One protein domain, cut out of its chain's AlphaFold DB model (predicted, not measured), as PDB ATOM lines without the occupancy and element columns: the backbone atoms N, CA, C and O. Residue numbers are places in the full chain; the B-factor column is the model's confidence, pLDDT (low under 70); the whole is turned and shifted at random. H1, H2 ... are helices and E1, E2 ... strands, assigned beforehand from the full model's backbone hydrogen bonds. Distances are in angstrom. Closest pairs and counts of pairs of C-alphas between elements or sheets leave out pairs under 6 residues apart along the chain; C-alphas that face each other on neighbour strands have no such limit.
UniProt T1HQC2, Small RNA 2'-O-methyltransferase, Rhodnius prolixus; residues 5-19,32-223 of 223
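AT A GLANCE: This is residues 5 to 19 and 32 to 223 of the 223 residues of the protein "Small RNA 2'-O-methyltransferase" of Rhodnius prolixus (UniProt T1HQC2). A twisted sheet of six strands makes the core, with the long helix H2 over its E8 and E7 part and H4 over its edge strand E6, both on one face; H6 is set away from H2 and reaches the sheet with its last residues, 179 to 183. Far out from the sheet lie the hairpin of E2 and E3 and, at another end, the short helix H5, while the long stretch of residues 201 to 217 leads from H7 back to H8, which grazes the sheet with its residues 218 to 222. The printed part has 207 residues with eight named helices and eight named strands, along the chain E1 H1 E2 E3 H2 E4 H3 E5 H4 H5 E6 E7 H6 E8 H7 H8. The large sheet has the order E1 E8 E7 E4 E5 E6 and is mixed, E1 antiparallel and the other pairs parallel; the class is mixed, helices and strands. The whole is compact, with a radius of gyration of the C-alphas of 17.7 A and spans of 49 by 48 by 36 A.

IN THESE COORDINATES: The large sheet is made of E1, residues 5 to 9, E8, residues 187 to 192, E7, residues 157 to 161, E4, residues 80 to 84, E5, residues 103 to 108, and E6, residues 137 to 142. E6 is 16.9 A long, E8 16.8 A and E5 16.7 A. C-alpha 5 begins E1 at (11.722, -82.079, 56.753). H2, residues 58 to 74, is 24.1 A long and begins at C-alpha 58, (9.811, -81.783, 70.790). H6, residues 169 to 183, is 20.7 A long, and H4, residues 111 to 121, 15.4 A. The shorter helices are H1, residues 15 to 18, H3, residues 90 to 95, H5, residues 125 to 129, H7, residues 195 to 200, and H8, residues 218 to 222, with C-alpha 222 at (5.062, -82.367, 49.712). E2, residues 43 to 46, and E3, residues 52 to 55, make a sheet of their own.

HOW THE PARTS SIT: In the large sheet E8 and E7 are parallel at 3 degrees, with N 160 and O 189 2.9 A apart, within hydrogen-bond range. E7 and E4 are parallel, with N 159 and O 82 at 2.8 A. E4 and E5 are parallel, with N 83 and O 105 at 2.8 A, and so are E5 and E6, with N 106 and O 139 at 2.8 A. The edge strand E1 is antiparallel to E8, with N 190 and O 6 at 3.4 A. The units E4 H3 E5, E5 H4 H5 E6 and E7 H6 E8 are strand-helix-strand units, two parallel neighbour strands with helices between, each with a right-handed crossover. H2 and H4 on the same face give two layers, helices over a sheet. H2 is on the sheet at a height of 9.7 A, over E8 and, only just, E7, on which 3 of its C-alphas fall; it runs along the strands, and the C-alphas of Val 66 and Val 189 are its closest to E8, 7.1 A apart. H4 is over E6 at a height of 8.8 A, with the closest C-alphas, Glu 111 and Cys 142, 5.8 A apart. H2, with residues 63 to 67 alone, touches H3, the closest C-alphas being those of Tyr 63 and Phe 91, 6.3 A. H3, H6 and H8 only graze the sheet, while H1, H5 and H7 are not on it. H1 and H6 are close but not clearly touching, with the C-alphas of Phe 15 and Phe 180 7.7 A apart, and so are H7 and H8, with those of Glu 196 and Arg 218 7.7 A apart. The hairpin E2 and E3 is antiparallel, with N 45 and O 53 at 2.8 A. Every O i to N i+4 pair is within hydrogen-bond range in H2, H5 and H8; H3 has 1 of 2, H4 4 of 7, H6 7 of 11 and H7 0 of 2, with 2 of 3 O i to N i+3 pairs, and H1 is too short for such a pair.

THE WHOLE: The C-alphas of Leu 13 and Glu 48 are the two farthest apart, 53.3 A. Residues 20 to 31 are not printed, and C-alphas 19 and 32 are 17.8 A apart across the cut. The links E6 to E7 and H7 to H8 are long. The mean pLDDT of the printed part is 82.2; 35 residues are under 70, among them 5 to 19 and 32 to 43.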
ATOM      1  N   ILE A   5      10.369 -82.548  57.019       48.44
ATOM      2  CA  ILE A   5      11.722 -82.079  56.753       48.44
ATOM      3  C   ILE A   5      11.899 -82.078  55.252       48.44
ATOM      4  O   ILE A   5      12.049 -83.134  54.639       48.44
ATOM      5  N   LEU A   6      11.881 -80.885  54.674       50.44
ATOM      6  CA  LEU A   6      12.291 -80.707  53.296       50.44
ATOM      7  C   LEU A   6      13.812 -80.601  53.289       50.44
ATOM      8  O   LEU A   6      14.375 -79.682  53.884       50.44
ATOM      9  N   ILE A   7      14.456 -81.577  52.652       49.19
ATOM     10  CA  ILE A   7      15.882 -81.558  52.349       49.19
ATOM     11  C   ILE A   7      15.997 -81.407  50.841       49.19
ATOM     12  O   ILE A   7      15.698 -82.345  50.105       49.19
ATOM     13  N   LEU A   8      16.442 -80.243  50.385       49.59
ATOM     14  CA  LEU A   8      16.750 -80.024  48.976       49.59
ATOM     15  C   LEU A   8      18.266 -80.079  48.772       49.59
ATOM     16  O   LEU A   8      19.031 -79.574  49.594       49.59
ATOM     17  N   TYR A   9      18.690 -80.750  47.701       35.38
ATOM     18  CA  TYR A   9      20.091 -80.977  47.346       35.38
ATOM     19  C   TYR A   9      20.255 -80.753  45.840       35.38
ATOM     20  O   TYR A   9      19.424 -81.238  45.078       35.38
ATOM     21  N   ASN A  10      21.315 -80.058  45.411       39.88
ATOM     22  CA  ASN A  10      21.616 -79.784  43.994       39.88
ATOM     23  C   ASN A  10      20.425 -79.206  43.192       39.88
ATOM     24  O   ASN A  10      19.844 -79.858  42.329       39.88
ATOM     25  N   TYR A  11      20.116 -77.932  43.441       42.97
ATOM     26  CA  TYR A  11      19.024 -77.120  42.868       42.97
ATOM     27  C   TYR A  11      19.116 -76.835  41.351       42.97
ATOM     28  O   TYR A  11      18.561 -75.848  40.864       42.97
ATOM     29  N   GLY A  12      19.857 -77.644  40.592       37.06
ATOM     30  CA  GLY A  12      20.162 -77.392  39.186       37.06
ATOM     31  C   GLY A  12      18.911 -77.280  38.310       37.06
ATOM     32  O   GLY A  12      18.123 -78.213  38.255       37.06
ATOM     33  N   LEU A  13      18.780 -76.154  37.589       37.66
ATOM     34  CA  LEU A  13      17.864 -75.848  36.463       37.66
ATOM     35  C   LEU A  13      16.339 -76.010  36.669       37.66
ATOM     36  O   LEU A  13      15.568 -75.395  35.931       37.66
ATOM     37  N   SER A  14      15.876 -76.769  37.655       39.19
ATOM     38  CA  SER A  14      14.469 -77.129  37.865       39.19
ATOM     39  C   SER A  14      13.689 -76.084  38.672       39.19
ATOM     40  O   SER A  14      12.530 -75.819  38.357       39.19
ATOM     41  N   PHE A  15      14.320 -75.389  39.626       41.09
ATOM     42  CA  PHE A  15      13.644 -74.392  40.478       41.09
ATOM     43  C   PHE A  15      13.282 -73.087  39.743       41.09
ATOM     44  O   PHE A  15      12.238 -72.487  39.997       41.09
ATOM     45  N   LEU A  16      14.058 -72.709  38.718       38.41
ATOM     46  CA  LEU A  16      13.741 -71.589  37.817       38.41
ATOM     47  C   LEU A  16      12.464 -71.822  36.981       38.41
ATOM     48  O   LEU A  16      11.881 -70.862  36.480       38.41
ATOM     49  N   ARG A  17      11.997 -73.073  36.837       38.78
ATOM     50  CA  ARG A  17      10.743 -73.390  36.127       38.78
ATOM     51  C   ARG A  17       9.493 -73.088  36.960       38.78
ATOM     52  O   ARG A  17       8.460 -72.775  36.376       38.78
ATOM     53  N   TYR A  18       9.579 -73.153  38.293       39.75
ATOM     54  CA  TYR A  18       8.423 -73.013  39.191       39.75
ATOM     55  C   TYR A  18       7.946 -71.552  39.324       39.75
ATOM     56  O   TYR A  18       6.750 -71.300  39.400       39.75
ATOM     57  N   LEU A  19       8.855 -70.575  39.210       41.53
ATOM     58  CA  LEU A  19       8.562 -69.129  39.275       41.53
ATOM     59  C   LEU A  19       7.939 -68.525  37.989       41.53
ATOM     60  O   LEU A  19       7.981 -67.315  37.789       41.53
ATOM     61  N   VAL A  32      12.181 -85.316  44.904       39.78
ATOM     62  CA  VAL A  32      11.978 -85.125  46.346       39.78
ATOM     63  C   VAL A  32      12.502 -86.399  46.993       39.78
ATOM     64  O   VAL A  32      11.805 -87.407  47.095       39.78
ATOM     65  N   LEU A  33      13.780 -86.397  47.363       40.28
ATOM     66  CA  LEU A  33      14.328 -87.454  48.189       40.28
ATOM     67  C   LEU A  33      13.743 -87.236  49.583       40.28
ATOM     68  O   LEU A  33      14.299 -86.504  50.401       40.28
ATOM     69  N   ILE A  34      12.590 -87.860  49.844       41.56
ATOM     70  CA  ILE A  34      12.138 -88.130  51.206       41.56
ATOM     71  C   ILE A  34      13.199 -89.061  51.787       41.56
ATOM     72  O   ILE A  34      13.144 -90.279  51.634       41.56
ATOM     73  N   PHE A  35      14.250 -88.479  52.352       47.22
ATOM     74  CA  PHE A  35      15.243 -89.253  53.067       47.22
ATOM     75  C   PHE A  35      14.566 -89.862  54.289       47.22
ATOM     76  O   PHE A  35      13.730 -89.205  54.915       47.22
ATOM     77  N   ASP A  36      14.968 -91.079  54.658       47.03
ATOM     78  CA  ASP A  36      14.678 -91.616  55.982       47.03
ATOM     79  C   ASP A  36      15.163 -90.596  57.014       47.03
ATOM     80  O   ASP A  36      16.365 -90.423  57.253       47.03
ATOM     81  N   VAL A  37      14.214 -89.839  57.567       58.19
ATOM     82  CA  VAL A  37      14.495 -88.838  58.585       58.19
ATOM     83  C   VAL A  37      15.097 -89.597  59.763       58.19
ATOM     84  O   VAL A  37      14.467 -90.546  60.241       58.19
ATOM     85  N   PRO A  38      16.300 -89.224  60.244       60.22
ATOM     86  CA  PRO A  38      16.920 -89.923  61.355       60.22
ATOM     87  C   PRO A  38      15.941 -90.022  62.520       60.22
ATOM     88  O   PRO A  38      15.448 -89.003  63.009       60.22
ATOM     89  N   THR A  39      15.671 -91.239  62.983       57.81
ATOM     90  CA  THR A  39      14.814 -91.432  64.148       57.81
ATOM     91  C   THR A  39      15.483 -90.823  65.381       57.81
ATOM     92  O   THR A  39      16.714 -90.821  65.549       57.81
ATOM     93  N   VAL A  40      14.666 -90.226  66.242       63.53
ATOM     94  CA  VAL A  40      15.063 -89.836  67.595       63.53
ATOM     95  C   VAL A  40      14.341 -90.774  68.535       63.53
ATOM     96  O   VAL A  40      13.148 -91.008  68.355       63.53
ATOM     97  N   ASP A  41      15.063 -91.281  69.530       64.06
ATOM     98  CA  ASP A  41      14.483 -92.034  70.637       64.06
ATOM     99  C   ASP A  41      13.672 -91.065  71.504       64.06
ATOM    100  O   ASP A  41      14.144 -90.511  72.496       64.06
ATOM    101  N   GLY A  42      12.465 -90.766  71.032       64.56
ATOM    102  CA  GLY A  42      11.489 -89.916  71.684       64.56
ATOM    103  C   GLY A  42      10.298 -90.747  72.134       64.56
ATOM    104  O   GLY A  42       9.810 -91.605  71.401       64.56
ATOM    105  N   GLN A  43       9.813 -90.474  73.339       69.44
ATOM    106  CA  GLN A  43       8.589 -91.050  73.880       69.44
ATOM    107  C   GLN A  43       7.531 -89.957  74.021       69.44
ATOM    108  O   GLN A  43       7.847 -88.800  74.314       69.44
ATOM    109  N   SER A  44       6.269 -90.326  73.826       74.06
ATOM    110  CA  SER A  44       5.116 -89.476  74.115       74.06
ATOM    111  C   SER A  44       4.270 -90.119  75.206       74.06
ATOM    112  O   SER A  44       3.954 -91.304  75.114       74.06
ATOM    113  N   LEU A  45       3.890 -89.335  76.210       74.62
ATOM    114  CA  LEU A  45       3.049 -89.754  77.323       74.62
ATOM    115  C   LEU A  45       1.814 -88.856  77.388       74.62
ATOM    116  O   LEU A  45       1.937 -87.631  77.387       74.62
ATOM    117  N   TYR A  46       0.641 -89.472  77.491       75.00
ATOM    118  CA  TYR A  46      -0.580 -88.785  77.892       75.00
ATOM    119  C   TYR A  46      -0.646 -88.730  79.411       75.00
ATOM    120  O   TYR A  46      -0.671 -89.768  80.069       75.00
ATOM    121  N   LEU A  47      -0.624 -87.520  79.963       74.75
ATOM    122  CA  LEU A  47      -0.802 -87.307  81.395       74.75
ATOM    123  C   LEU A  47      -2.286 -87.387  81.764       74.75
ATOM    124  O   LEU A  47      -3.150 -87.089  80.942       74.75
ATOM    125  N   GLU A  48      -2.574 -87.702  83.028       73.25
ATOM    126  CA  GLU A  48      -3.941 -87.705  83.582       73.25
ATOM    127  C   GLU A  48      -4.653 -86.347  83.425       73.25
ATOM    128  O   GLU A  48      -5.876 -86.280  83.391       73.25
ATOM    129  N   SER A  49      -3.892 -85.262  83.244       70.88
ATOM    130  CA  SER A  49      -4.386 -83.919  82.921       70.88
ATOM    131  C   SER A  49      -4.823 -83.729  81.457       70.88
ATOM    132  O   SER A  49      -4.999 -82.591  81.024       70.88
ATOM    133  N   ASN A  50      -4.947 -84.802  80.666       68.50
ATOM    134  CA  ASN A  50      -5.135 -84.782  79.207       68.50
ATOM    135  C   ASN A  50      -4.033 -84.042  78.431       68.50
ATOM    136  O   ASN A  50      -4.195 -83.718  77.257       68.50
ATOM    137  N   GLN A  51      -2.883 -83.794  79.054       73.00
ATOM    138  CA  GLN A  51      -1.770 -83.107  78.415       73.00
ATOM    139  C   GLN A  51      -0.822 -84.108  77.748       73.00
ATOM    140  O   GLN A  51      -0.280 -85.003  78.402       73.00
ATOM    141  N   LEU A  52      -0.576 -83.923  76.450       77.44
ATOM    142  CA  LEU A  52       0.435 -84.672  75.712       77.44
ATOM    143  C   LEU A  52       1.831 -84.135  76.051       77.44
ATOM    144  O   LEU A  52       2.132 -82.961  75.820       77.44
ATOM    145  N   LYS A  53       2.698 -84.995  76.589       78.69
ATOM    146  CA  LYS A  53       4.080 -84.655  76.940       78.69
ATOM    147  C   LYS A  53       5.069 -85.485  76.132       78.69
ATOM    148  O   LYS A  53       4.907 -86.691  75.980       78.69
ATOM    149  N   PHE A  54       6.127 -84.830  75.666       79.44
ATOM    150  CA  PHE A  54       7.200 -85.449  74.894       79.44
ATOM    151  C   PHE A  54       8.494 -85.505  75.699       79.44
ATOM    152  O   PHE A  54       8.885 -84.510  76.314       79.44
ATOM    153  N   THR A  55       9.170 -86.652  75.649       79.69
ATOM    154  CA  THR A  55      10.456 -86.879  76.313       79.69
ATOM    155  C   THR A  55      11.475 -87.418  75.302       79.69
ATOM    156  O   THR A  55      11.292 -88.534  74.819       79.69
ATOM    157  N   PRO A  56      12.541 -86.661  74.974       86.88
ATOM    158  CA  PRO A  56      12.767 -85.265  75.366       86.88
ATOM    159  C   PRO A  56      11.733 -84.318  74.712       86.88
ATOM    160  O   PRO A  56      11.038 -84.738  73.784       86.88
ATOM    161  N   PRO A  57      11.607 -83.054  75.159       86.75
ATOM    162  CA  PRO A  57      10.728 -82.067  74.525       86.75
ATOM    163  C   PRO A  57      10.896 -81.998  73.000       86.75
ATOM    164  O   PRO A  57      12.012 -82.133  72.494       86.75
ATOM    165  N   LEU A  58       9.807 -81.746  72.261       82.81
ATOM    166  CA  LEU A  58       9.811 -81.783  70.790       82.81
ATOM    167  C   LEU A  58      10.874 -80.885  70.156       82.81
ATOM    168  O   LEU A  58      11.533 -81.310  69.212       82.81
ATOM    169  N   TYR A  59      11.095 -79.682  70.690       85.56
ATOM    170  CA  TYR A  59      12.120 -78.783  70.157       85.56
ATOM    171  C   TYR A  59      13.532 -79.398  70.240       85.56
ATOM    172  O   TYR A  59      14.320 -79.260  69.308       85.56
ATOM    173  N   ILE A  60      13.833 -80.167  71.298       88.25
ATOM    174  CA  ILE A  60      15.103 -80.898  71.432       88.25
ATOM    175  C   ILE A  60      15.175 -82.024  70.403       88.25
ATOM    176  O   ILE A  60      16.229 -82.242  69.798       88.25
ATOM    177  N   GLN A  61      14.066 -82.736  70.183       85.00
ATOM    178  CA  GLN A  61      14.009 -83.777  69.158       85.00
ATOM    179  C   GLN A  61      14.265 -83.185  67.763       85.00
ATOM    180  O   GLN A  61      15.103 -83.714  67.035       85.00
ATOM    181  N   ARG A  62      13.643 -82.045  67.426       87.19
ATOM    182  CA  ARG A  62      13.885 -81.311  66.170       87.19
ATOM    183  C   ARG A  62      15.350 -80.942  66.001       87.19
ATOM    184  O   ARG A  62      15.968 -81.337  65.015       87.19
ATOM    185  N   TYR A  63      15.933 -80.272  66.991       91.69
ATOM    186  CA  TYR A  63      17.345 -79.896  66.963       91.69
ATOM    187  C   TYR A  63      18.269 -81.109  66.798       91.69
ATOM    188  O   TYR A  63      19.253 -81.062  66.059       91.69
ATOM    189  N   THR A  64      17.928 -82.226  67.443       89.62
ATOM    190  CA  THR A  64      18.675 -83.481  67.316       89.62
ATOM    191  C   THR A  64      18.611 -84.028  65.894       89.62
ATOM    192  O   THR A  64      19.643 -84.432  65.357       89.62
ATOM    193  N   VAL A  65      17.434 -84.019  65.263       86.88
ATOM    194  CA  VAL A  65      17.281 -84.467  63.873       86.88
ATOM    195  C   VAL A  65      18.030 -83.567  62.906       86.88
ATOM    196  O   VAL A  65      18.816 -84.083  62.114       86.88
ATOM    197  N   VAL A  66      17.863 -82.246  62.999       89.38
ATOM    198  CA  VAL A  66      18.559 -81.295  62.116       89.38
ATOM    199  C   VAL A  66      20.074 -81.477  62.236       89.38
ATOM    200  O   VAL A  66      20.759 -81.646  61.229       89.38
ATOM    201  N   LYS A  67      20.609 -81.586  63.459       91.12
ATOM    202  CA  LYS A  67      22.032 -81.888  63.680       91.12
ATOM    203  C   LYS A  67      22.465 -83.211  63.041       91.12
ATOM    204  O   LYS A  67      23.544 -83.270  62.451       91.12
ATOM    205  N   LYS A  68      21.665 -84.280  63.165       87.94
ATOM    206  CA  LYS A  68      21.958 -85.583  62.542       87.94
ATOM    207  C   LYS A  68      21.979 -85.470  61.014       87.94
ATOM    208  O   LYS A  68      22.908 -85.985  60.403       87.94
ATOM    209  N   ILE A  69      21.014 -84.771  60.414       85.56
ATOM    210  CA  ILE A  69      20.951 -84.539  58.963       85.56
ATOM    211  C   ILE A  69      22.203 -83.810  58.487       85.56
ATOM    212  O   ILE A  69      22.896 -84.314  57.608       85.56
ATOM    213  N   LEU A  70      22.524 -82.673  59.108       87.81
ATOM    214  CA  LEU A  70      23.701 -81.876  58.774       87.81
ATOM    215  C   LEU A  70      24.980 -82.718  58.839       87.81
ATOM    216  O   LEU A  70      25.762 -82.743  57.892       87.81
ATOM    217  N   LYS A  71      25.155 -83.479  59.926       87.56
ATOM    218  CA  LYS A  71      26.313 -84.359  60.108       87.56
ATOM    219  C   LYS A  71      26.407 -85.432  59.018       87.56
ATOM    220  O   LYS A  71      27.491 -85.655  58.490       87.56
ATOM    221  N   THR A  72      25.299 -86.102  58.704       84.56
ATOM    222  CA  THR A  72      25.269 -87.200  57.727       84.56
ATOM    223  C   THR A  72      25.464 -86.701  56.300       84.56
ATOM    224  O   THR A  72      26.156 -87.347  55.521       84.56
ATOM    225  N   LYS A  73      24.855 -85.567  55.941       80.94
ATOM    226  CA  LYS A  73      24.837 -85.073  54.559       80.94
ATOM    227  C   LYS A  73      26.091 -84.318  54.165       80.94
ATOM    228  O   LYS A  73      26.522 -84.436  53.028       80.94
ATOM    229  N   LEU A  74      26.684 -83.586  55.099       79.44
ATOM    230  CA  LEU A  74      27.858 -82.770  54.808       79.44
ATOM    231  C   LEU A  74      29.168 -83.439  55.242       79.44
ATOM    232  O   LEU A  74      30.232 -82.921  54.940       79.44
ATOM    233  N   ASN A  75      29.117 -84.582  55.942       74.94
ATOM    234  CA  ASN A  75      30.266 -85.443  56.265       74.94
ATOM    235  C   ASN A  75      31.509 -84.713  56.839       74.94
ATOM    236  O   ASN A  75      32.645 -85.113  56.606       74.94
ATOM    237  N   GLY A  76      31.301 -83.631  57.598       69.81
ATOM    238  CA  GLY A  76      32.382 -82.816  58.174       69.81
ATOM    239  C   GLY A  76      32.833 -81.618  57.327       69.81
ATOM    240  O   GLY A  76      33.605 -80.809  57.828       69.81
ATOM    241  N   SER A  77      32.298 -81.444  56.117       71.19
ATOM    242  CA  SER A  77      32.552 -80.308  55.212       71.19
ATOM    243  C   SER A  77      31.672 -79.079  55.495       71.19
ATOM    244  O   SER A  77      31.536 -78.212  54.638       71.19
ATOM    245  N   ILE A  78      31.032 -78.990  56.667       71.06
ATOM    246  CA  ILE A  78      30.154 -77.855  57.003       71.06
ATOM    247  C   ILE A  78      31.011 -76.642  57.327       71.06
ATOM    248  O   ILE A  78      31.327 -76.440  58.481       71.06
ATOM    249  N   LEU A  79      31.387 -75.814  56.368       85.81
ATOM    250  CA  LEU A  79      32.154 -74.604  56.651       85.81
ATOM    251  C   LEU A  79      31.248 -73.485  57.159       85.81
ATOM    252  O   LEU A  79      31.570 -72.867  58.168       85.81
ATOM    253  N   LYS A  80      30.094 -73.277  56.526       95.31
ATOM    254  CA  LYS A  80      29.208 -72.143  56.796       95.31
ATOM    255  C   LYS A  80      27.746 -72.561  56.884       95.31
ATOM    256  O   LYS A  80      27.218 -73.191  55.964       95.31
ATOM    257  N   LEU A  81      27.096 -72.186  57.984       96.25
ATOM    258  CA  LEU A  81      25.693 -72.474  58.262       96.25
ATOM    259  C   LEU A  81      24.914 -71.185  58.544       96.25
ATOM    260  O   LEU A  81      25.356 -70.354  59.333       96.25
ATOM    261  N   VAL A  82      23.750 -71.051  57.913       97.94
ATOM    262  CA  VAL A  82      22.804 -69.948  58.120       97.94
ATOM    263  C   VAL A  82      21.567 -70.491  58.831       97.94
ATOM    264  O   VAL A  82      20.959 -71.446  58.357       97.94
ATOM    265  N   ASP A  83      21.217 -69.888  59.961       97.81
ATOM    266  CA  ASP A  83      20.076 -70.231  60.809       97.81
ATOM    267  C   ASP A  83      19.045 -69.104  60.778       97.81
ATOM    268  O   ASP A  83      19.232 -68.078  61.431       97.81
ATOM    269  N   PHE A  84      17.991 -69.275  59.978       98.06
ATOM    270  CA  PHE A  84      16.878 -68.332  59.902       98.06
ATOM    271  C   PHE A  84      15.816 -68.650  60.954       98.06
ATOM    272  O   PHE A  84      15.428 -69.808  61.121       98.06
ATOM    273  N   GLY A  85      15.289 -67.606  61.594       96.69
ATOM    274  CA  GLY A  85      14.363 -67.756  62.716       96.69
ATOM    275  C   GLY A  85      15.087 -68.238  63.970       96.69
ATOM    276  O   GLY A  85      14.577 -69.088  64.699       96.69
ATOM    277  N   CYS A  86      16.318 -67.763  64.194       96.38
ATOM    278  CA  CYS A  86      17.162 -68.285  65.266       96.38
ATOM    279  C   CYS A  86      16.609 -67.998  66.671       96.38
ATOM    280  O   CYS A  86      17.031 -68.653  67.631       96.38
ATOM    281  N   SER A  87      15.686 -67.034  66.800       95.25
ATOM    282  CA  SER A  87      14.993 -66.650  68.025       95.25
ATOM    283  C   SER A  87      15.976 -66.537  69.198       95.25
ATOM    284  O   SER A  87      16.937 -65.770  69.159       95.25
ATOM    285  N   GLU A  88      15.810 -67.353  70.237       95.94
ATOM    286  CA  GLU A  88      16.665 -67.345  71.420       95.94
ATOM    287  C   GLU A  88      18.070 -67.954  71.234       95.94
ATOM    288  O   GLU A  88      18.772 -68.183  72.225       95.94
ATOM    289  N   ILE A  89      18.490 -68.259  70.003       96.50
ATOM    290  CA  ILE A  89      19.814 -68.807  69.654       96.50
ATOM    291  C   ILE A  89      20.064 -70.173  70.335       96.50
ATOM    292  O   ILE A  89      21.183 -70.576  70.668       96.50
ATOM    293  N   SER A  90      18.987 -70.925  70.571       95.06
ATOM    294  CA  SER A  90      19.031 -72.206  71.285       95.06
ATOM    295  C   SER A  90      19.637 -73.328  70.437       95.06
ATOM    296  O   SER A  90      20.347 -74.184  70.971       95.06
ATOM    297  N   PHE A  91      19.429 -73.310  69.116       95.69
ATOM    298  CA  PHE A  91      20.028 -74.303  68.221       95.69
ATOM    299  C   PHE A  91      21.559 -74.192  68.168       95.69
ATOM    300  O   PHE A  91      22.258 -75.211  68.187       95.69
ATOM    301  N   PHE A  92      22.101 -72.971  68.218       95.88
ATOM    302  CA  PHE A  92      23.545 -72.737  68.248       95.88
ATOM    303  C   PHE A  92      24.236 -73.497  69.391       95.88
ATOM    304  O   PHE A  92      25.281 -74.114  69.180       95.88
ATOM    305  N   GLN A  93      23.626 -73.564  70.582       92.19
ATOM    306  CA  GLN A  93      24.197 -74.297  71.723       92.19
ATOM    307  C   GLN A  93      24.391 -75.793  71.436       92.19
ATOM    308  O   GLN A  93      25.298 -76.433  71.969       92.19
ATOM    309  N   ILE A  94      23.566 -76.356  70.556       90.56
ATOM    310  CA  ILE A  94      23.616 -77.764  70.155       90.56
ATOM    311  C   ILE A  94      24.651 -77.989  69.044       90.56
ATOM    312  O   ILE A  94      25.247 -79.076  68.961       90.56
ATOM    313  N   ILE A  95      24.886 -76.972  68.212       91.62
ATOM    314  CA  ILE A  95      25.752 -77.026  67.032       91.62
ATOM    315  C   ILE A  95      27.193 -76.596  67.310       91.62
ATOM    316  O   ILE A  95      28.096 -77.095  66.644       91.62
ATOM    317  N   LYS A  96      27.439 -75.724  68.299       91.06
ATOM    318  CA  LYS A  96      28.727 -75.029  68.493       91.06
ATOM    319  C   LYS A  96      29.933 -75.940  68.730       91.06
ATOM    320  O   LYS A  96      31.070 -75.497  68.622       91.06
ATOM    321  N   HIS A  97      29.714 -77.215  69.047       89.31
ATOM    322  CA  HIS A  97      30.762 -78.229  69.220       89.31
ATOM    323  C   HIS A  97      30.820 -79.262  68.090       89.31
ATOM    324  O   HIS A  97      31.575 -80.232  68.171       89.31
ATOM    325  N   MET A  98      29.999 -79.107  67.053       89.50
ATOM    326  CA  MET A  98      30.081 -79.951  65.876       89.50
ATOM    327  C   MET A  98      31.364 -79.624  65.110       89.50
ATOM    328  O   MET A  98      31.669 -78.456  64.857       89.50
ATOM    329  N   LYS A  99      32.115 -80.678  64.778       88.31
ATOM    330  CA  LYS A  99      33.308 -80.593  63.933       88.31
ATOM    331  C   LYS A  99      32.918 -80.149  62.528       88.31
ATOM    332  O   LYS A  99      31.843 -80.520  62.054       88.31
ATOM    333  N   GLY A 100      33.790 -79.386  61.884       89.12
ATOM    334  CA  GLY A 100      33.553 -78.851  60.543       89.12
ATOM    335  C   GLY A 100      33.010 -77.428  60.566       89.12
ATOM    336  O   GLY A 100      33.588 -76.597  59.883       89.12
ATOM    337  N   VAL A 101      31.990 -77.131  61.395       92.06
ATOM    338  CA  VAL A 101      31.309 -75.813  61.454       92.06
ATOM    339  C   VAL A 101      32.301 -74.698  61.775       92.06
ATOM    340  O   VAL A 101      32.778 -74.647  62.906       92.06
ATOM    341  N   GLN A 102      32.592 -73.815  60.818       93.94
ATOM    342  CA  GLN A 102      33.551 -72.708  60.965       93.94
ATOM    343  C   GLN A 102      32.889 -71.329  60.976       93.94
ATOM    344  O   GLN A 102      33.418 -70.405  61.586       93.94
ATOM    345  N   GLU A 103      31.723 -71.191  60.360       96.50
ATOM    346  CA  GLU A 103      30.921 -69.977  60.350       96.50
ATOM    347  C   GLU A 103      29.457 -70.319  60.651       96.50
ATOM    348  O   GLU A 103      28.878 -71.234  60.060       96.50
ATOM    349  N   TYR A 104      28.867 -69.585  61.590       97.50
ATOM    350  CA  TYR A 104      27.452 -69.662  61.934       97.50
ATOM    351  C   TYR A 104      26.841 -68.268  61.856       97.50
ATOM    352  O   TYR A 104      27.290 -67.356  62.550       97.50
ATOM    353  N   ILE A 105      25.812 -68.098  61.035       98.25
ATOM    354  CA  ILE A 105      25.082 -66.838  60.916       98.25
ATOM    355  C   ILE A 105      23.664 -67.070  61.428       98.25
ATOM    356  O   ILE A 105      22.897 -67.798  60.807       98.25
ATOM    357  N   ALA A 106      23.342 -66.465  62.566       98.19
ATOM    358  CA  ALA A 106      22.015 -66.471  63.164       98.19
ATOM    359  C   ALA A 106      21.237 -65.256  62.644       98.19
ATOM    360  O   ALA A 106      21.742 -64.135  62.735       98.19
ATOM    361  N   VAL A 107      20.047 -65.465  62.088       98.31
ATOM    362  CA  VAL A 107      19.216 -64.406  61.507       98.31
ATOM    363  C   VAL A 107      17.814 -64.472  62.100       98.31
ATOM    364  O   VAL A 107      17.166 -65.519  62.051       98.31
ATOM    365  N   ASP A 108      17.329 -63.348  62.615       98.00
ATOM    366  CA  ASP A 108      15.945 -63.197  63.067       98.00
ATOM    367  C   ASP A 108      15.433 -61.780  62.785       98.00
ATOM    368  O   ASP A 108      16.225 -60.848  62.654       98.00
ATOM    369  N   VAL A 109      14.115 -61.617  62.685       97.00
ATOM    370  CA  VAL A 109      13.470 -60.308  62.508       97.00
ATOM    371  C   VAL A 109      13.232 -59.600  63.844       97.00
ATOM    372  O   VAL A 109      13.091 -58.379  63.862       97.00
ATOM    373  N   ASP A 110      13.182 -60.343  64.954       97.06
ATOM    374  CA  ASP A 110      12.919 -59.801  66.288       97.06
ATOM    375  C   ASP A 110      14.209 -59.267  66.936       97.06
ATOM    376  O   ASP A 110      14.965 -59.983  67.601       97.06
ATOM    377  N   GLU A 111      14.460 -57.972  66.744       97.31
ATOM    378  CA  GLU A 111      15.633 -57.282  67.289       97.31
ATOM    379  C   GLU A 111      15.700 -57.338  68.828       97.31
ATOM    380  O   GLU A 111      16.789 -57.454  69.397       97.31
ATOM    381  N   ASP A 112      14.560 -57.329  69.523       97.69
ATOM    382  CA  ASP A 112      14.508 -57.371  70.987       97.69
ATOM    383  C   ASP A 112      14.930 -58.743  71.532       97.69
ATOM    384  O   ASP A 112      15.651 -58.841  72.538       97.69
ATOM    385  N   VAL A 113      14.509 -59.828  70.874       97.06
ATOM    386  CA  VAL A 113      14.980 -61.190  71.168       97.06
ATOM    387  C   VAL A 113      16.474 -61.305  70.892       97.06
ATOM    388  O   VAL A 113      17.203 -61.819  71.752       97.06
ATOM    389  N   LEU A 114      16.949 -60.791  69.755       97.56
ATOM    390  CA  LEU A 114      18.369 -60.823  69.407       97.56
ATOM    391  C   LEU A 114      19.215 -60.052  70.423       97.56
ATOM    392  O   LEU A 114      20.217 -60.586  70.904       97.56
ATOM    393  N   ASN A 115      18.799 -58.853  70.829       97.31
ATOM    394  CA  ASN A 115      19.507 -58.045  71.822       97.31
ATOM    395  C   ASN A 115      19.629 -58.764  73.173       97.31
ATOM    396  O   ASN A 115      20.692 -58.739  73.798       97.31
ATOM    397  N   ARG A 116      18.582 -59.477  73.609       97.38
ATOM    398  CA  ARG A 116      18.632 -60.287  74.842       97.38
ATOM    399  C   ARG A 116      19.485 -61.544  74.714       97.38
ATOM    400  O   ARG A 116      20.099 -61.955  75.698       97.38
ATOM    401  N   CYS A 117      19.491 -62.190  73.549       97.12
ATOM    402  CA  CYS A 117      20.046 -63.537  73.400       97.12
ATOM    403  C   CYS A 117      21.440 -63.576  72.769       97.12
ATOM    404  O   CYS A 117      22.120 -64.589  72.916       97.12
ATOM    405  N   SER A 118      21.908 -62.498  72.131       96.06
ATOM    406  CA  SER A 118      23.192 -62.461  71.406       96.06
ATOM    407  C   SER A 118      24.391 -62.851  72.272       96.06
ATOM    408  O   SER A 118      25.334 -63.465  71.783       96.06
ATOM    409  N   CYS A 119      24.350 -62.598  73.583       95.06
ATOM    410  CA  CYS A 119      25.412 -63.021  74.499       95.06
ATOM    411  C   CYS A 119      25.615 -64.549  74.539       95.06
ATOM    412  O   CYS A 119      26.707 -65.008  74.872       95.06
ATOM    413  N   LYS A 120      24.611 -65.350  74.148       95.50
ATOM    414  CA  LYS A 120      24.697 -66.817  74.084       95.50
ATOM    415  C   LYS A 120      25.696 -67.310  73.032       95.50
ATOM    416  O   LYS A 120      26.120 -68.464  73.117       95.50
ATOM    417  N   VAL A 121      26.082 -66.479  72.059       96.00
ATOM    418  CA  VAL A 121      27.107 -66.850  71.069       96.00
ATOM    419  C   VAL A 121      28.535 -66.727  71.604       96.00
ATOM    420  O   VAL A 121      29.469 -67.239  70.988       96.00
ATOM    421  N   LEU A 122      28.715 -66.072  72.755       94.94
ATOM    422  CA  LEU A 122      30.027 -65.882  73.358       94.94
ATOM    423  C   LEU A 122      30.574 -67.199  73.936       94.94
ATOM    424  O   LEU A 122      29.803 -68.032  74.426       94.94
ATOM    425  N   PRO A 123      31.907 -67.390  73.935       92.12
ATOM    426  CA  PRO A 123      32.522 -68.553  74.560       92.12
ATOM    427  C   PRO A 123      32.196 -68.630  76.057       92.12
ATOM    428  O   PRO A 123      32.421 -67.681  76.810       92.12
ATOM    429  N   LEU A 124      31.718 -69.788  76.500       91.50
ATOM    430  CA  LEU A 124      31.537 -70.115  77.912       91.50
ATOM    431  C   LEU A 124      32.880 -70.504  78.541       91.50
ATOM    432  O   LEU A 124      33.808 -70.917  77.850       91.50
ATOM    433  N   THR A 125      32.966 -70.503  79.875       91.06
ATOM    434  CA  THR A 125      34.165 -70.958  80.609       91.06
ATOM    435  C   THR A 125      34.645 -72.343  80.156       91.06
ATOM    436  O   THR A 125      35.843 -72.577  80.011       91.06
ATOM    437  N   PHE A 126      33.714 -73.256  79.865       88.38
ATOM    438  CA  PHE A 126      34.035 -74.595  79.369       88.38
ATOM    439  C   PHE A 126      34.711 -74.587  77.985       88.38
ATOM    440  O   PHE A 126      35.569 -75.431  77.728       88.38
ATOM    441  N   ASP A 127      34.393 -73.619  77.121       89.75
ATOM    442  CA  ASP A 127      34.971 -73.504  75.775       89.75
ATOM    443  C   ASP A 127      36.469 -73.141  75.831       89.75
ATOM    444  O   ASP A 127      37.242 -73.520  74.948       89.75
ATOM    445  N   TYR A 128      36.911 -72.480  76.908       89.06
ATOM    446  CA  TYR A 128      38.329 -72.207  77.166       89.06
ATOM    447  C   TYR A 128      39.090 -73.432  77.689       89.06
ATOM    448  O   TYR A 128      40.278 -73.578  77.393       89.06
ATOM    449  N   LEU A 129      38.417 -74.318  78.434       91.44
ATOM    450  CA  LEU A 129      38.991 -75.576  78.929       91.44
ATOM    451  C   LEU A 129      39.078 -76.631  77.823       91.44
ATOM    452  O   LEU A 129      40.068 -77.356  77.723       91.44
ATOM    453  N   LYS A 130      38.049 -76.706  76.974       88.94
ATOM    454  CA  LYS A 130      37.966 -77.632  75.845       88.94
ATOM    455  C   LYS A 130      37.865 -76.855  74.540       88.94
ATOM    456  O   LYS A 130      36.784 -76.669  73.981       88.94
ATOM    457  N   LYS A 131      39.029 -76.442  74.042       87.88
ATOM    458  CA  LYS A 131      39.137 -75.690  72.792       87.88
ATOM    459  C   LYS A 131      38.685 -76.525  71.595       87.88
ATOM    460  O   LYS A 131      38.898 -77.739  71.538       87.88
ATOM    461  N   ARG A 132      38.077 -75.846  70.624       89.69
ATOM    462  CA  ARG A 132      37.788 -76.415  69.307       89.69
ATOM    463  C   ARG A 132      39.083 -76.616  68.518       89.69
ATOM    464  O   ARG A 132      40.037 -75.863  68.693       89.69
ATOM    465  N   THR A 133      39.091 -77.626  67.651       88.25
ATOM    466  CA  THR A 133      40.177 -77.861  66.688       88.25
ATOM    467  C   THR A 133      40.145 -76.836  65.561       88.25
ATOM    468  O   THR A 133      41.193 -76.331  65.172       88.25
ATOM    469  N   GLU A 134      38.947 -76.484  65.090       89.62
ATOM    470  CA  GLU A 134      38.737 -75.444  64.084       89.62
ATOM    471  C   GLU A 134      38.153 -74.166  64.719       89.62
ATOM    472  O   GLU A 134      37.265 -74.266  65.585       89.62
ATOM    473  N   PRO A 135      38.591 -72.965  64.285       91.38
ATOM    474  CA  PRO A 135      37.972 -71.713  64.708       91.38
ATOM    475  C   PRO A 135      36.490 -71.682  64.314       91.38
ATOM    476  O   PRO A 135      36.081 -72.314  63.344       91.38
ATOM    477  N   LEU A 136      35.685 -70.963  65.095       93.81
ATOM    478  CA  LEU A 136      34.264 -70.750  64.835       93.81
ATOM    479  C   LEU A 136      33.973 -69.253  64.909       93.81
ATOM    480  O   LEU A 136      34.117 -68.651  65.972       93.81
ATOM    481  N   SER A 137      33.582 -68.677  63.778       95.56
ATOM    482  CA  SER A 137      33.044 -67.326  63.666       95.56
ATOM    483  C   SER A 137      31.528 -67.376  63.799       95.56
ATOM    484  O   SER A 137      30.881 -68.243  63.208       95.56
ATOM    485  N   VAL A 138      30.956 -66.460  64.577       97.25
ATOM    486  CA  VAL A 138      29.507 -66.384  64.775       97.25
ATOM    487  C   VAL A 138      29.043 -64.956  64.552       97.25
ATOM    488  O   VAL A 138      29.607 -64.026  65.126       97.25
ATOM    489  N   GLN A 139      28.015 -64.794  63.725       97.56
ATOM    490  CA  GLN A 139      27.357 -63.518  63.463       97.56
ATOM    491  C   GLN A 139      25.887 -63.629  63.859       97.56
ATOM    492  O   GLN A 139      25.256 -64.653  63.604       97.56
ATOM    493  N   VAL A 140      25.349 -62.579  64.473       98.19
ATOM    494  CA  VAL A 140      23.920 -62.453  64.782       98.19
ATOM    495  C   VAL A 140      23.408 -61.236  64.028       98.19
ATOM    496  O   VAL A 140      23.942 -60.140  64.203       98.19
ATOM    497  N   LEU A 141      22.435 -61.439  63.145       97.94
ATOM    498  CA  LEU A 141      21.922 -60.427  62.230       97.94
ATOM    499  C   LEU A 141      20.424 -60.226  62.462       97.94
ATOM    500  O   LEU A 141      19.661 -61.188  62.448       97.94
ATOM    501  N   CYS A 142      20.008 -58.968  62.608       98.00
ATOM    502  CA  CYS A 142      18.604 -58.600  62.471       98.00
ATOM    503  C   CYS A 142      18.268 -58.524  60.973       98.00
ATOM    504  O   CYS A 142      18.866 -57.720  60.251       98.00
ATOM    505  N   GLY A 143      17.388 -59.397  60.484       96.12
ATOM    506  CA  GLY A 143      17.070 -59.502  59.061       96.12
ATOM    507  C   GLY A 143      15.956 -60.499  58.747       96.12
ATOM    508  O   GLY A 143      15.604 -61.351  59.558       96.12
ATOM    509  N   CYS A 144      15.393 -60.398  57.541       94.50
ATOM    510  CA  CYS A 144      14.288 -61.245  57.095       94.50
ATOM    511  C   CYS A 144      14.757 -62.366  56.155       94.50
ATOM    512  O   CYS A 144      15.594 -62.149  55.281       94.50
ATOM    513  N   VAL A 145      14.147 -63.552  56.267       95.12
ATOM    514  CA  VAL A 145      14.435 -64.727  55.419       95.12
ATOM    515  C   VAL A 145      14.205 -64.491  53.921       95.12
ATOM    516  O   VAL A 145      14.794 -65.180  53.091       95.12
ATOM    517  N   THR A 146      13.391 -63.506  53.546       92.19
ATOM    518  CA  THR A 146      13.131 -63.150  52.140       92.19
ATOM    519  C   THR A 146      14.042 -62.047  51.612       92.19
ATOM    520  O   THR A 146      14.054 -61.795  50.407       92.19
ATOM    521  N   GLN A 147      14.812 -61.387  52.480       93.50
ATOM    522  CA  GLN A 147      15.688 -60.295  52.081       93.50
ATOM    523  C   GLN A 147      17.062 -60.829  51.661       93.50
ATOM    524  O   GLN A 147      17.691 -61.583  52.408       93.50
ATOM    525  N   PRO A 148      17.550 -60.446  50.470       92.56
ATOM    526  CA  PRO A 148      18.855 -60.874  50.006       92.56
ATOM    527  C   PRO A 148      19.974 -60.178  50.767       92.56
ATOM    528  O   PRO A 148      19.965 -58.962  50.952       92.56
ATOM    529  N   ASP A 149      20.981 -60.957  51.144       95.81
ATOM    530  CA  ASP A 149      22.186 -60.452  51.784       95.81
ATOM    531  C   ASP A 149      23.403 -61.249  51.303       95.81
ATOM    532  O   ASP A 149      23.472 -62.475  51.424       95.81
ATOM    533  N   ASN A 150      24.388 -60.537  50.753       94.06
ATOM    534  CA  ASN A 150      25.601 -61.134  50.195       94.06
ATOM    535  C   ASN A 150      26.413 -61.909  51.242       94.06
ATOM    536  O   ASN A 150      27.134 -62.841  50.891       94.06
ATOM    537  N   ARG A 151      26.277 -61.569  52.531       95.50
ATOM    538  CA  ARG A 151      26.926 -62.289  53.633       95.50
ATOM    539  C   ARG A 151      26.410 -63.715  53.774       95.50
ATOM    540  O   ARG A 151      27.115 -64.529  54.359       95.50
ATOM    541  N   LEU A 152      25.233 -64.045  53.244       96.12
ATOM    542  CA  LEU A 152      24.620 -65.370  53.378       96.12
ATOM    543  C   LEU A 152      25.027 -66.344  52.264       96.12
ATOM    544  O   LEU A 152      24.882 -67.549  52.443       96.12
ATOM    545  N   GLN A 153      25.584 -65.847  51.156       92.12
ATOM    546  CA  GLN A 153      26.007 -66.661  50.010       92.12
ATOM    547  C   GLN A 153      27.155 -67.624  50.354       92.12
ATOM    548  O   GLN A 153      27.882 -67.432  51.339       92.12
ATOM    549  N   ASN A 154      27.359 -68.627  49.490       88.50
ATOM    550  CA  ASN A 154      28.399 -69.658  49.616       88.50
ATOM    551  C   ASN A 154      28.329 -70.421  50.950       88.50
ATOM    552  O   ASN A 154      29.356 -70.788  51.524       88.50
ATOM    553  N   CYS A 155      27.123 -70.604  51.490       92.81
ATOM    554  CA  CYS A 155      26.920 -71.427  52.672       92.81
ATOM    555  C   CYS A 155      26.729 -72.892  52.275       92.81
ATOM    556  O   CYS A 155      26.213 -73.209  51.208       92.81
ATOM    557  N   ASN A 156      27.139 -73.812  53.146       92.50
ATOM    558  CA  ASN A 156      26.875 -75.228  52.910       92.50
ATOM    559  C   ASN A 156      25.443 -75.561  53.320       92.50
ATOM    560  O   ASN A 156      24.793 -76.366  52.664       92.50
ATOM    561  N   ALA A 157      24.945 -74.940  54.394       92.88
ATOM    562  CA  ALA A 157      23.620 -75.220  54.922       92.88
ATOM    563  C   ALA A 157      22.811 -73.960  55.230       92.88
ATOM    564  O   ALA A 157      23.308 -73.040  55.882       92.88
ATOM    565  N   VAL A 158      21.533 -73.999  54.862       95.25
ATOM    566  CA  VAL A 158      20.484 -73.142  55.422       95.25
ATOM    567  C   VAL A 158      19.579 -73.998  56.295       95.25
ATOM    568  O   VAL A 158      19.172 -75.090  55.897       95.25
ATOM    569  N   ILE A 159      19.248 -73.515  57.484       94.81
ATOM    570  CA  ILE A 159      18.237 -74.122  58.341       94.81
ATOM    571  C   ILE A 159      17.163 -73.091  58.682       94.81
ATOM    572  O   ILE A 159      17.453 -71.906  58.830       94.81
ATOM    573  N   ALA A 160      15.927 -73.560  58.785       94.75
ATOM    574  CA  ALA A 160      14.775 -72.772  59.194       94.75
ATOM    575  C   ALA A 160      13.876 -73.673  60.044       94.75
ATOM    576  O   ALA A 160      13.127 -74.503  59.516       94.75
ATOM    577  N   ILE A 161      14.039 -73.578  61.366       92.88
ATOM    578  CA  ILE A 161      13.397 -74.500  62.302       92.88
ATOM    579  C   ILE A 161      12.117 -73.875  62.853       92.88
ATOM    580  O   ILE A 161      12.212 -73.040  63.740       92.88
ATOM    581  N   GLU A 162      10.950 -74.340  62.395       90.50
ATOM    582  CA  GLU A 162       9.631 -73.846  62.835       90.50
ATOM    583  C   GLU A 162       9.496 -72.346  62.524       90.50
ATOM    584  O   GLU A 162       9.274 -71.513  63.397       90.50
ATOM    585  N   LEU A 163       9.764 -72.004  61.262       93.06
ATOM    586  CA  LEU A 163       9.767 -70.629  60.764       93.06
ATOM    587  C   LEU A 163       8.668 -70.393  59.730       93.06
ATOM    588  O   LEU A 163       8.014 -69.354  59.743       93.06
ATOM    589  N   ILE A 164       8.514 -71.316  58.778       89.94
ATOM    590  CA  ILE A 164       7.713 -71.065  57.576       89.94
ATOM    591  C   ILE A 164       6.235 -70.868  57.909       89.94
ATOM    592  O   ILE A 164       5.584 -70.051  57.271       89.94
ATOM    593  N   GLU A 165       5.737 -71.538  58.945       87.19
ATOM    594  CA  GLU A 165       4.376 -71.436  59.466       87.19
ATOM    595  C   GLU A 165       4.041 -70.052  60.036       87.19
ATOM    596  O   GLU A 165       2.865 -69.714  60.151       87.19
ATOM    597  N   HIS A 166       5.046 -69.233  60.359       91.19
ATOM    598  CA  HIS A 166       4.869 -67.854  60.823       91.19
ATOM    599  C   HIS A 166       4.844 -66.841  59.668       91.19
ATOM    600  O   HIS A 166       4.531 -65.666  59.874       91.19
ATOM    601  N   LEU A 167       5.156 -67.271  58.442       89.00
ATOM    602  CA  LEU A 167       5.208 -66.391  57.279       89.00
ATOM    603  C   LEU A 167       3.818 -66.222  56.665       89.00
ATOM    604  O   LEU A 167       3.103 -67.189  56.406       89.00
ATOM    605  N   TYR A 168       3.455 -64.975  56.365       89.88
ATOM    606  CA  TYR A 168       2.301 -64.705  55.512       89.88
ATOM    607  C   TYR A 168       2.525 -65.311  54.113       89.88
ATOM    608  O   TYR A 168       3.671 -65.344  53.656       89.88
ATOM    609  N   PRO A 169       1.466 -65.753  53.404       85.50
ATOM    610  CA  PRO A 169       1.596 -66.426  52.106       85.50
ATOM    611  C   PRO A 169       2.475 -65.682  51.089       85.50
ATOM    612  O   PRO A 169       3.361 -66.275  50.487       85.50
ATOM    613  N   GLU A 170       2.319 -64.365  50.983       85.62
ATOM    614  CA  GLU A 170       3.121 -63.493  50.108       85.62
ATOM    615  C   GLU A 170       4.628 -63.483  50.445       85.62
ATOM    616  O   GLU A 170       5.488 -63.423  49.562       85.62
ATOM    617  N   VAL A 171       4.968 -63.597  51.732       87.00
ATOM    618  CA  VAL A 171       6.357 -63.698  52.206       87.00
ATOM    619  C   VAL A 171       6.898 -65.097  51.919       87.00
ATOM    620  O   VAL A 171       8.013 -65.248  51.418       87.00
ATOM    621  N   LEU A 172       6.092 -66.123  52.186       87.50
ATOM    622  CA  LEU A 172       6.435 -67.515  51.917       87.50
ATOM    623  C   LEU A 172       6.709 -67.762  50.423       87.50
ATOM    624  O   LEU A 172       7.665 -68.459  50.100       87.50
ATOM    625  N   GLU A 173       5.949 -67.147  49.513       86.44
ATOM    626  CA  GLU A 173       6.173 -67.234  48.059       86.44
ATOM    627  C   GLU A 173       7.530 -66.655  47.621       86.44
ATOM    628  O   GLU A 173       8.114 -67.098  46.631       86.44
ATOM    629  N   SER A 174       8.067 -65.694  48.377       87.19
ATOM    630  CA  SER A 174       9.343 -65.029  48.076       87.19
ATOM    631  C   SER A 174      10.562 -65.755  48.658       87.19
ATOM    632  O   SER A 174      11.679 -65.613  48.153       87.19
ATOM    633  N   LEU A 175      10.371 -66.549  49.716       89.12
ATOM    634  CA  LEU A 175      11.438 -67.276  50.417       89.12
ATOM    635  C   LEU A 175      12.288 -68.155  49.483       89.12
ATOM    636  O   LEU A 175      13.520 -68.089  49.577       89.12
ATOM    637  N   PRO A 176      11.707 -68.935  48.550       86.94
ATOM    638  CA  PRO A 176      12.499 -69.811  47.703       86.94
ATOM    639  C   PRO A 176      13.430 -69.070  46.742       86.94
ATOM    640  O   PRO A 176      14.527 -69.553  46.459       86.94
ATOM    641  N   TYR A 177      13.041 -67.878  46.275       86.50
ATOM    642  CA  TYR A 177      13.910 -67.045  45.443       86.50
ATOM    643  C   TYR A 177      15.174 -66.629  46.205       86.50
ATOM    644  O   TYR A 177      16.279 -66.745  45.675       86.50
ATOM    645  N   ASN A 178      15.034 -66.215  47.467       91.69
ATOM    646  CA  ASN A 178      16.191 -65.840  48.272       91.69
ATOM    647  C   ASN A 178      17.062 -67.057  48.616       91.69
ATOM    648  O   ASN A 178      18.260 -67.059  48.340       91.69
ATOM    649  N   ILE A 179      16.466 -68.124  49.161       90.25
ATOM    650  CA  ILE A 179      17.231 -69.281  49.646       90.25
ATOM    651  C   ILE A 179      17.851 -70.071  48.488       90.25
ATOM    652  O   ILE A 179      19.046 -70.352  48.508       90.25
ATOM    653  N   PHE A 180      17.077 -70.421  47.462       85.69
ATOM    654  CA  PHE A 180      17.547 -71.311  46.391       85.69
ATOM    655  C   PHE A 180      18.018 -70.572  45.147       85.69
ATOM    656  O   PHE A 180      18.796 -71.124  44.377       85.69
ATOM    657  N   GLY A 181      17.555 -69.341  44.932       84.31
ATOM    658  CA  GLY A 181      18.009 -68.512  43.821       84.31
ATOM    659  C   GLY A 181      19.314 -67.785  44.132       84.31
ATOM    660  O   GLY A 181      20.232 -67.832  43.315       84.31
ATOM    661  N   LEU A 182      19.404 -67.136  45.299       89.12
ATOM    662  CA  LEU A 182      20.513 -66.235  45.637       89.12
ATOM    663  C   LEU A 182      21.521 -66.842  46.617       89.12
ATOM    664  O   LEU A 182      22.721 -66.785  46.362       89.12
ATOM    665  N   ILE A 183      21.056 -67.414  47.730       93.12
ATOM    666  CA  ILE A 183      21.936 -67.998  48.754       93.12
ATOM    667  C   ILE A 183      22.576 -69.297  48.246       93.12
ATOM    668  O   ILE A 183      23.764 -69.512  48.479       93.12
ATOM    669  N   GLN A 184      21.797 -70.119  47.533       89.38
ATOM    670  CA  GLN A 184      22.225 -71.370  46.896       89.38
ATOM    671  C   GLN A 184      23.016 -72.293  47.844       89.38
ATOM    672  O   GLN A 184      24.163 -72.638  47.546       89.38
ATOM    673  N   PRO A 185      22.443 -72.698  48.998       89.75
ATOM    674  CA  PRO A 185      23.131 -73.613  49.901       89.75
ATOM    675  C   PRO A 185      23.333 -74.984  49.244       89.75
ATOM    676  O   PRO A 185      22.602 -75.334  48.327       89.75
ATOM    677  N   GLU A 186      24.242 -75.822  49.740       87.00
ATOM    678  CA  GLU A 186      24.297 -77.234  49.309       87.00
ATOM    679  C   GLU A 186      23.098 -78.030  49.841       87.00
ATOM    680  O   GLU A 186      22.554 -78.897  49.155       87.00
ATOM    681  N   ILE A 187      22.678 -77.720  51.071       85.81
ATOM    682  CA  ILE A 187      21.521 -78.310  51.738       85.81
ATOM    683  C   ILE A 187      20.673 -77.230  52.407       85.81
ATOM    684  O   ILE A 187      21.188 -76.352  53.094       85.81
ATOM    685  N   ALA A 188      19.358 -77.320  52.263       88.44
ATOM    686  CA  ALA A 188      18.434 -76.547  53.083       88.44
ATOM    687  C   ALA A 188      17.554 -77.486  53.905       88.44
ATOM    688  O   ALA A 188      17.115 -78.513  53.389       88.44
ATOM    689  N   VAL A 189      17.335 -77.155  55.178       88.25
ATOM    690  CA  VAL A 189      16.552 -77.962  56.118       88.25
ATOM    691  C   VAL A 189      15.456 -77.101  56.725       88.25
ATOM    692  O   VAL A 189      15.733 -76.200  57.516       88.25
ATOM    693  N   PHE A 190      14.210 -77.416  56.387       87.69
ATOM    694  CA  PHE A 190      13.030 -76.747  56.935       87.69
ATOM    695  C   PHE A 190      12.303 -77.671  57.894       87.69
ATOM    696  O   PHE A 190      12.235 -78.876  57.654       87.69
ATOM    697  N   THR A 191      11.738 -77.109  58.955       84.69
ATOM    698  CA  THR A 191      10.795 -77.812  59.821       84.69
ATOM    699  C   THR A 191       9.521 -77.007  59.988       84.69
ATOM    700  O   THR A 191       9.594 -75.794  60.141       84.69
ATOM    701  N   THR A 192       8.382 -77.695  60.003       83.31
ATOM    702  CA  THR A 192       7.061 -77.126  60.296       83.31
ATOM    703  C   THR A 192       6.207 -78.149  61.061       83.31
ATOM    704  O   THR A 192       6.392 -79.367  60.876       83.31
ATOM    705  N   PRO A 193       5.241 -77.704  61.883       83.19
ATOM    706  CA  PRO A 193       4.221 -78.554  62.474       83.19
ATOM    707  C   PRO A 193       3.466 -79.376  61.422       83.19
ATOM    708  O   PRO A 193       3.123 -78.878  60.355       83.19
ATOM    709  N   ASN A 194       3.178 -80.641  61.748       82.25
ATOM    710  CA  ASN A 194       2.268 -81.492  60.972       82.25
ATOM    711  C   ASN A 194       0.856 -81.404  61.564       82.25
ATOM    712  O   ASN A 194       0.654 -81.901  62.680       82.25
ATOM    713  N   SER A 195      -0.100 -80.844  60.822       81.69
ATOM    714  CA  SER A 195      -1.481 -80.637  61.278       81.69
ATOM    715  C   SER A 195      -2.248 -81.936  61.560       81.69
ATOM    716  O   SER A 195      -3.120 -81.960  62.425       81.69
ATOM    717  N   GLU A 196      -1.874 -83.062  60.945       75.12
ATOM    718  CA  GLU A 196      -2.499 -84.374  61.201       75.12
ATOM    719  C   GLU A 196      -2.330 -84.826  62.660       75.12
ATOM    720  O   GLU A 196      -3.121 -85.614  63.174       75.12
ATOM    721  N   TYR A 197      -1.307 -84.313  63.350       75.44
ATOM    722  CA  TYR A 197      -1.075 -84.600  64.764       75.44
ATOM    723  C   TYR A 197      -1.901 -83.732  65.716       75.44
ATOM    724  O   TYR A 197      -1.859 -83.951  66.924       75.44
ATOM    725  N   ASN A 198      -2.669 -82.769  65.211       79.25
ATOM    726  CA  ASN A 198      -3.443 -81.855  66.052       79.25
ATOM    727  C   ASN A 198      -4.571 -82.552  66.813       79.25
ATOM    728  O   ASN A 198      -4.904 -82.137  67.919       79.25
ATOM    729  N   ILE A 199      -5.083 -83.665  66.277       77.19
ATOM    730  CA  ILE A 199      -6.126 -84.495  66.903       77.19
ATOM    731  C   ILE A 199      -5.751 -84.992  68.307       77.19
ATOM    732  O   ILE A 199      -6.611 -85.378  69.090       77.19
ATOM    733  N   PHE A 200      -4.455 -85.011  68.611       72.94
ATOM    734  CA  PHE A 200      -3.896 -85.533  69.847       72.94
ATOM    735  C   PHE A 200      -3.807 -84.482  70.964       72.94
ATOM    736  O   PHE A 200      -3.468 -84.844  72.094       72.94
ATOM    737  N   PHE A 201      -4.114 -83.214  70.670       72.31
ATOM    738  CA  PHE A 201      -4.165 -82.121  71.639       72.31
ATOM    739  C   PHE A 201      -5.616 -81.907  72.119       72.31
ATOM    740  O   PHE A 201      -6.528 -81.819  71.292       72.31
ATOM    741  N   PRO A 202      -5.873 -81.844  73.440       67.44
ATOM    742  CA  PRO A 202      -7.230 -81.725  73.974       67.44
ATOM    743  C   PRO A 202      -7.862 -80.373  73.609       67.44
ATOM    744  O   PRO A 202      -7.197 -79.343  73.678       67.44
ATOM    745  N   ASN A 203      -9.162 -80.369  73.285       62.81
ATOM    746  CA  ASN A 203      -9.962 -79.163  72.998       62.81
ATOM    747  C   ASN A 203      -9.379 -78.249  71.907       62.81
ATOM    748  O   ASN A 203      -9.549 -77.032  71.946       62.81
ATOM    749  N   PHE A 204      -8.679 -78.836  70.941       65.69
ATOM    750  CA  PHE A 204      -7.977 -78.088  69.917       65.69
ATOM    751  C   PHE A 204      -8.908 -77.626  68.782       65.69
ATOM    752  O   PHE A 204      -9.568 -78.442  68.138       65.69
ATOM    753  N   SER A 205      -8.910 -76.322  68.500       67.19
ATOM    754  CA  SER A 205      -9.520 -75.719  67.310       67.19
ATOM    755  C   SER A 205      -8.568 -74.679  66.722       67.19
ATOM    756  O   SER A 205      -8.149 -73.781  67.448       67.19
ATOM    757  N   GLY A 206      -8.263 -74.760  65.426       76.19
ATOM    758  CA  GLY A 206      -7.372 -73.807  64.751       76.19
ATOM    759  C   GLY A 206      -5.931 -74.309  64.627       76.19
ATOM    760  O   GLY A 206      -5.715 -75.415  64.133       76.19
ATOM    761  N   PHE A 207      -4.961 -73.484  65.030       78.31
ATOM    762  CA  PHE A 207      -3.521 -73.768  64.967       78.31
ATOM    763  C   PHE A 207      -2.925 -73.969  66.372       78.31
ATOM    764  O   PHE A 207      -3.489 -73.516  67.363       78.31
ATOM    765  N   ARG A 208      -1.789 -74.676  66.472       74.00
ATOM    766  CA  ARG A 208      -1.048 -74.962  67.722       74.00
ATOM    767  C   ARG A 208      -0.560 -73.714  68.425       74.00
ATOM    768  O   ARG A 208      -0.300 -73.768  69.625       74.00
ATOM    769  N   HIS A 209      -0.402 -72.637  67.675       76.38
ATOM    770  CA  HIS A 209       0.016 -71.350  68.177       76.38
ATOM    771  C   HIS A 209      -0.781 -70.261  67.463       76.38
ATOM    772  O   HIS A 209      -0.975 -70.334  66.249       76.38
ATOM    773  N   ASP A 210      -1.196 -69.236  68.206       79.75
ATOM    774  CA  ASP A 210      -2.016 -68.138  67.675       79.75
ATOM    775  C   ASP A 210      -1.295 -67.342  66.577       79.75
ATOM    776  O   ASP A 210      -1.919 -66.720  65.722       79.75
ATOM    777  N   ASP A 211       0.036 -67.382  66.586       83.88
ATOM    778  CA  ASP A 211       0.870 -66.716  65.587       83.88
ATOM    779  C   ASP A 211       1.129 -67.554  64.315       83.88
ATOM    780  O   ASP A 211       1.735 -67.062  63.364       83.88
ATOM    781  N   HIS A 212       0.646 -68.795  64.224       86.00
ATOM    782  CA  HIS A 212       0.747 -69.539  62.965       86.00
ATOM    783  C   HIS A 212      -0.186 -68.938  61.903       86.00
ATOM    784  O   HIS A 212      -1.333 -68.581  62.168       86.00
ATOM    785  N   LYS A 213       0.312 -68.827  60.674       87.62
ATOM    786  CA  LYS A 213      -0.438 -68.377  59.493       87.62
ATOM    787  C   LYS A 213      -1.031 -69.562  58.727       87.62
ATOM    788  O   LYS A 213      -2.039 -69.402  58.042       87.62
ATOM    789  N   PHE A 214      -0.439 -70.747  58.878       84.50
ATOM    790  CA  PHE A 214      -0.946 -72.017  58.364       84.50
ATOM    791  C   PHE A 214      -0.396 -73.202  59.171       84.50
ATOM    792  O   PHE A 214       0.622 -73.089  59.846       84.50
ATOM    793  N   GLU A 215      -1.030 -74.370  59.037       80.56
ATOM    794  CA  GLU A 215      -0.450 -75.657  59.433       80.56
ATOM    795  C   GLU A 215      -0.767 -76.716  58.382       80.56
ATOM    796  O   GLU A 215      -1.929 -77.065  58.156       80.56
ATOM    797  N   TRP A 216       0.271 -77.234  57.732       80.81
ATOM    798  CA  TRP A 216       0.114 -78.167  56.623       80.81
ATOM    799  C   TRP A 216       0.045 -79.628  57.072       80.81
ATOM    800  O   TRP A 216       0.696 -80.049  58.037       80.81
ATOM    801  N   SER A 217      -0.741 -80.418  56.338       78.12
ATOM    802  CA  SER A 217      -0.654 -81.878  56.358       78.12
ATOM    803  C   SER A 217       0.644 -82.342  55.688       78.12
ATOM    804  O   SER A 217       1.357 -81.558  55.052       78.12
ATOM    805  N   ARG A 218       0.963 -83.639  55.786       76.88
ATOM    806  CA  ARG A 218       2.145 -84.177  55.089       76.88
ATOM    807  C   ARG A 218       2.032 -84.034  53.574       76.88
ATOM    808  O   ARG A 218       3.030 -83.739  52.930       76.88
ATOM    809  N   GLU A 219       0.832 -84.228  53.037       74.38
ATOM    810  CA  GLU A 219       0.548 -84.088  51.606       74.38
ATOM    811  C   GLU A 219       0.731 -82.639  51.141       74.38
ATOM    812  O   GLU A 219       1.444 -82.391  50.174       74.38
ATOM    813  N   GLN A 220       0.174 -81.674  51.882       76.06
ATOM    814  CA  GLN A 220       0.309 -80.248  51.566       76.06
ATOM    815  C   GLN A 220       1.767 -79.783  51.582       76.06
ATOM    816  O   GLN A 220       2.158 -78.994  50.735       76.06
ATOM    817  N   PHE A 221       2.581 -80.296  52.507       75.81
ATOM    818  CA  PHE A 221       4.005 -79.966  52.558       75.81
ATOM    819  C   PHE A 221       4.822 -80.567  51.399       75.81
ATOM    820  O   PHE A 221       5.891 -80.061  51.074       75.81
ATOM    821  N   GLN A 222       4.369 -81.678  50.810       67.88
ATOM    822  CA  GLN A 222       5.062 -82.367  49.712       67.88
ATOM    823  C   GLN A 222       4.675 -81.854  48.317       67.88
ATOM    824  O   GLN A 222       5.315 -82.252  47.342       67.88
ATOM    825  N   SER A 223       3.623 -81.038  48.235       63.88
ATOM    826  CA  SER A 223       3.040 -80.500  46.997       63.88
ATOM    827  C   SER A 223       3.781 -79.254  46.515       63.88
ATOM    828  O   SER A 223       3.910 -79.096  45.279       63.88
TER     829      SER A 223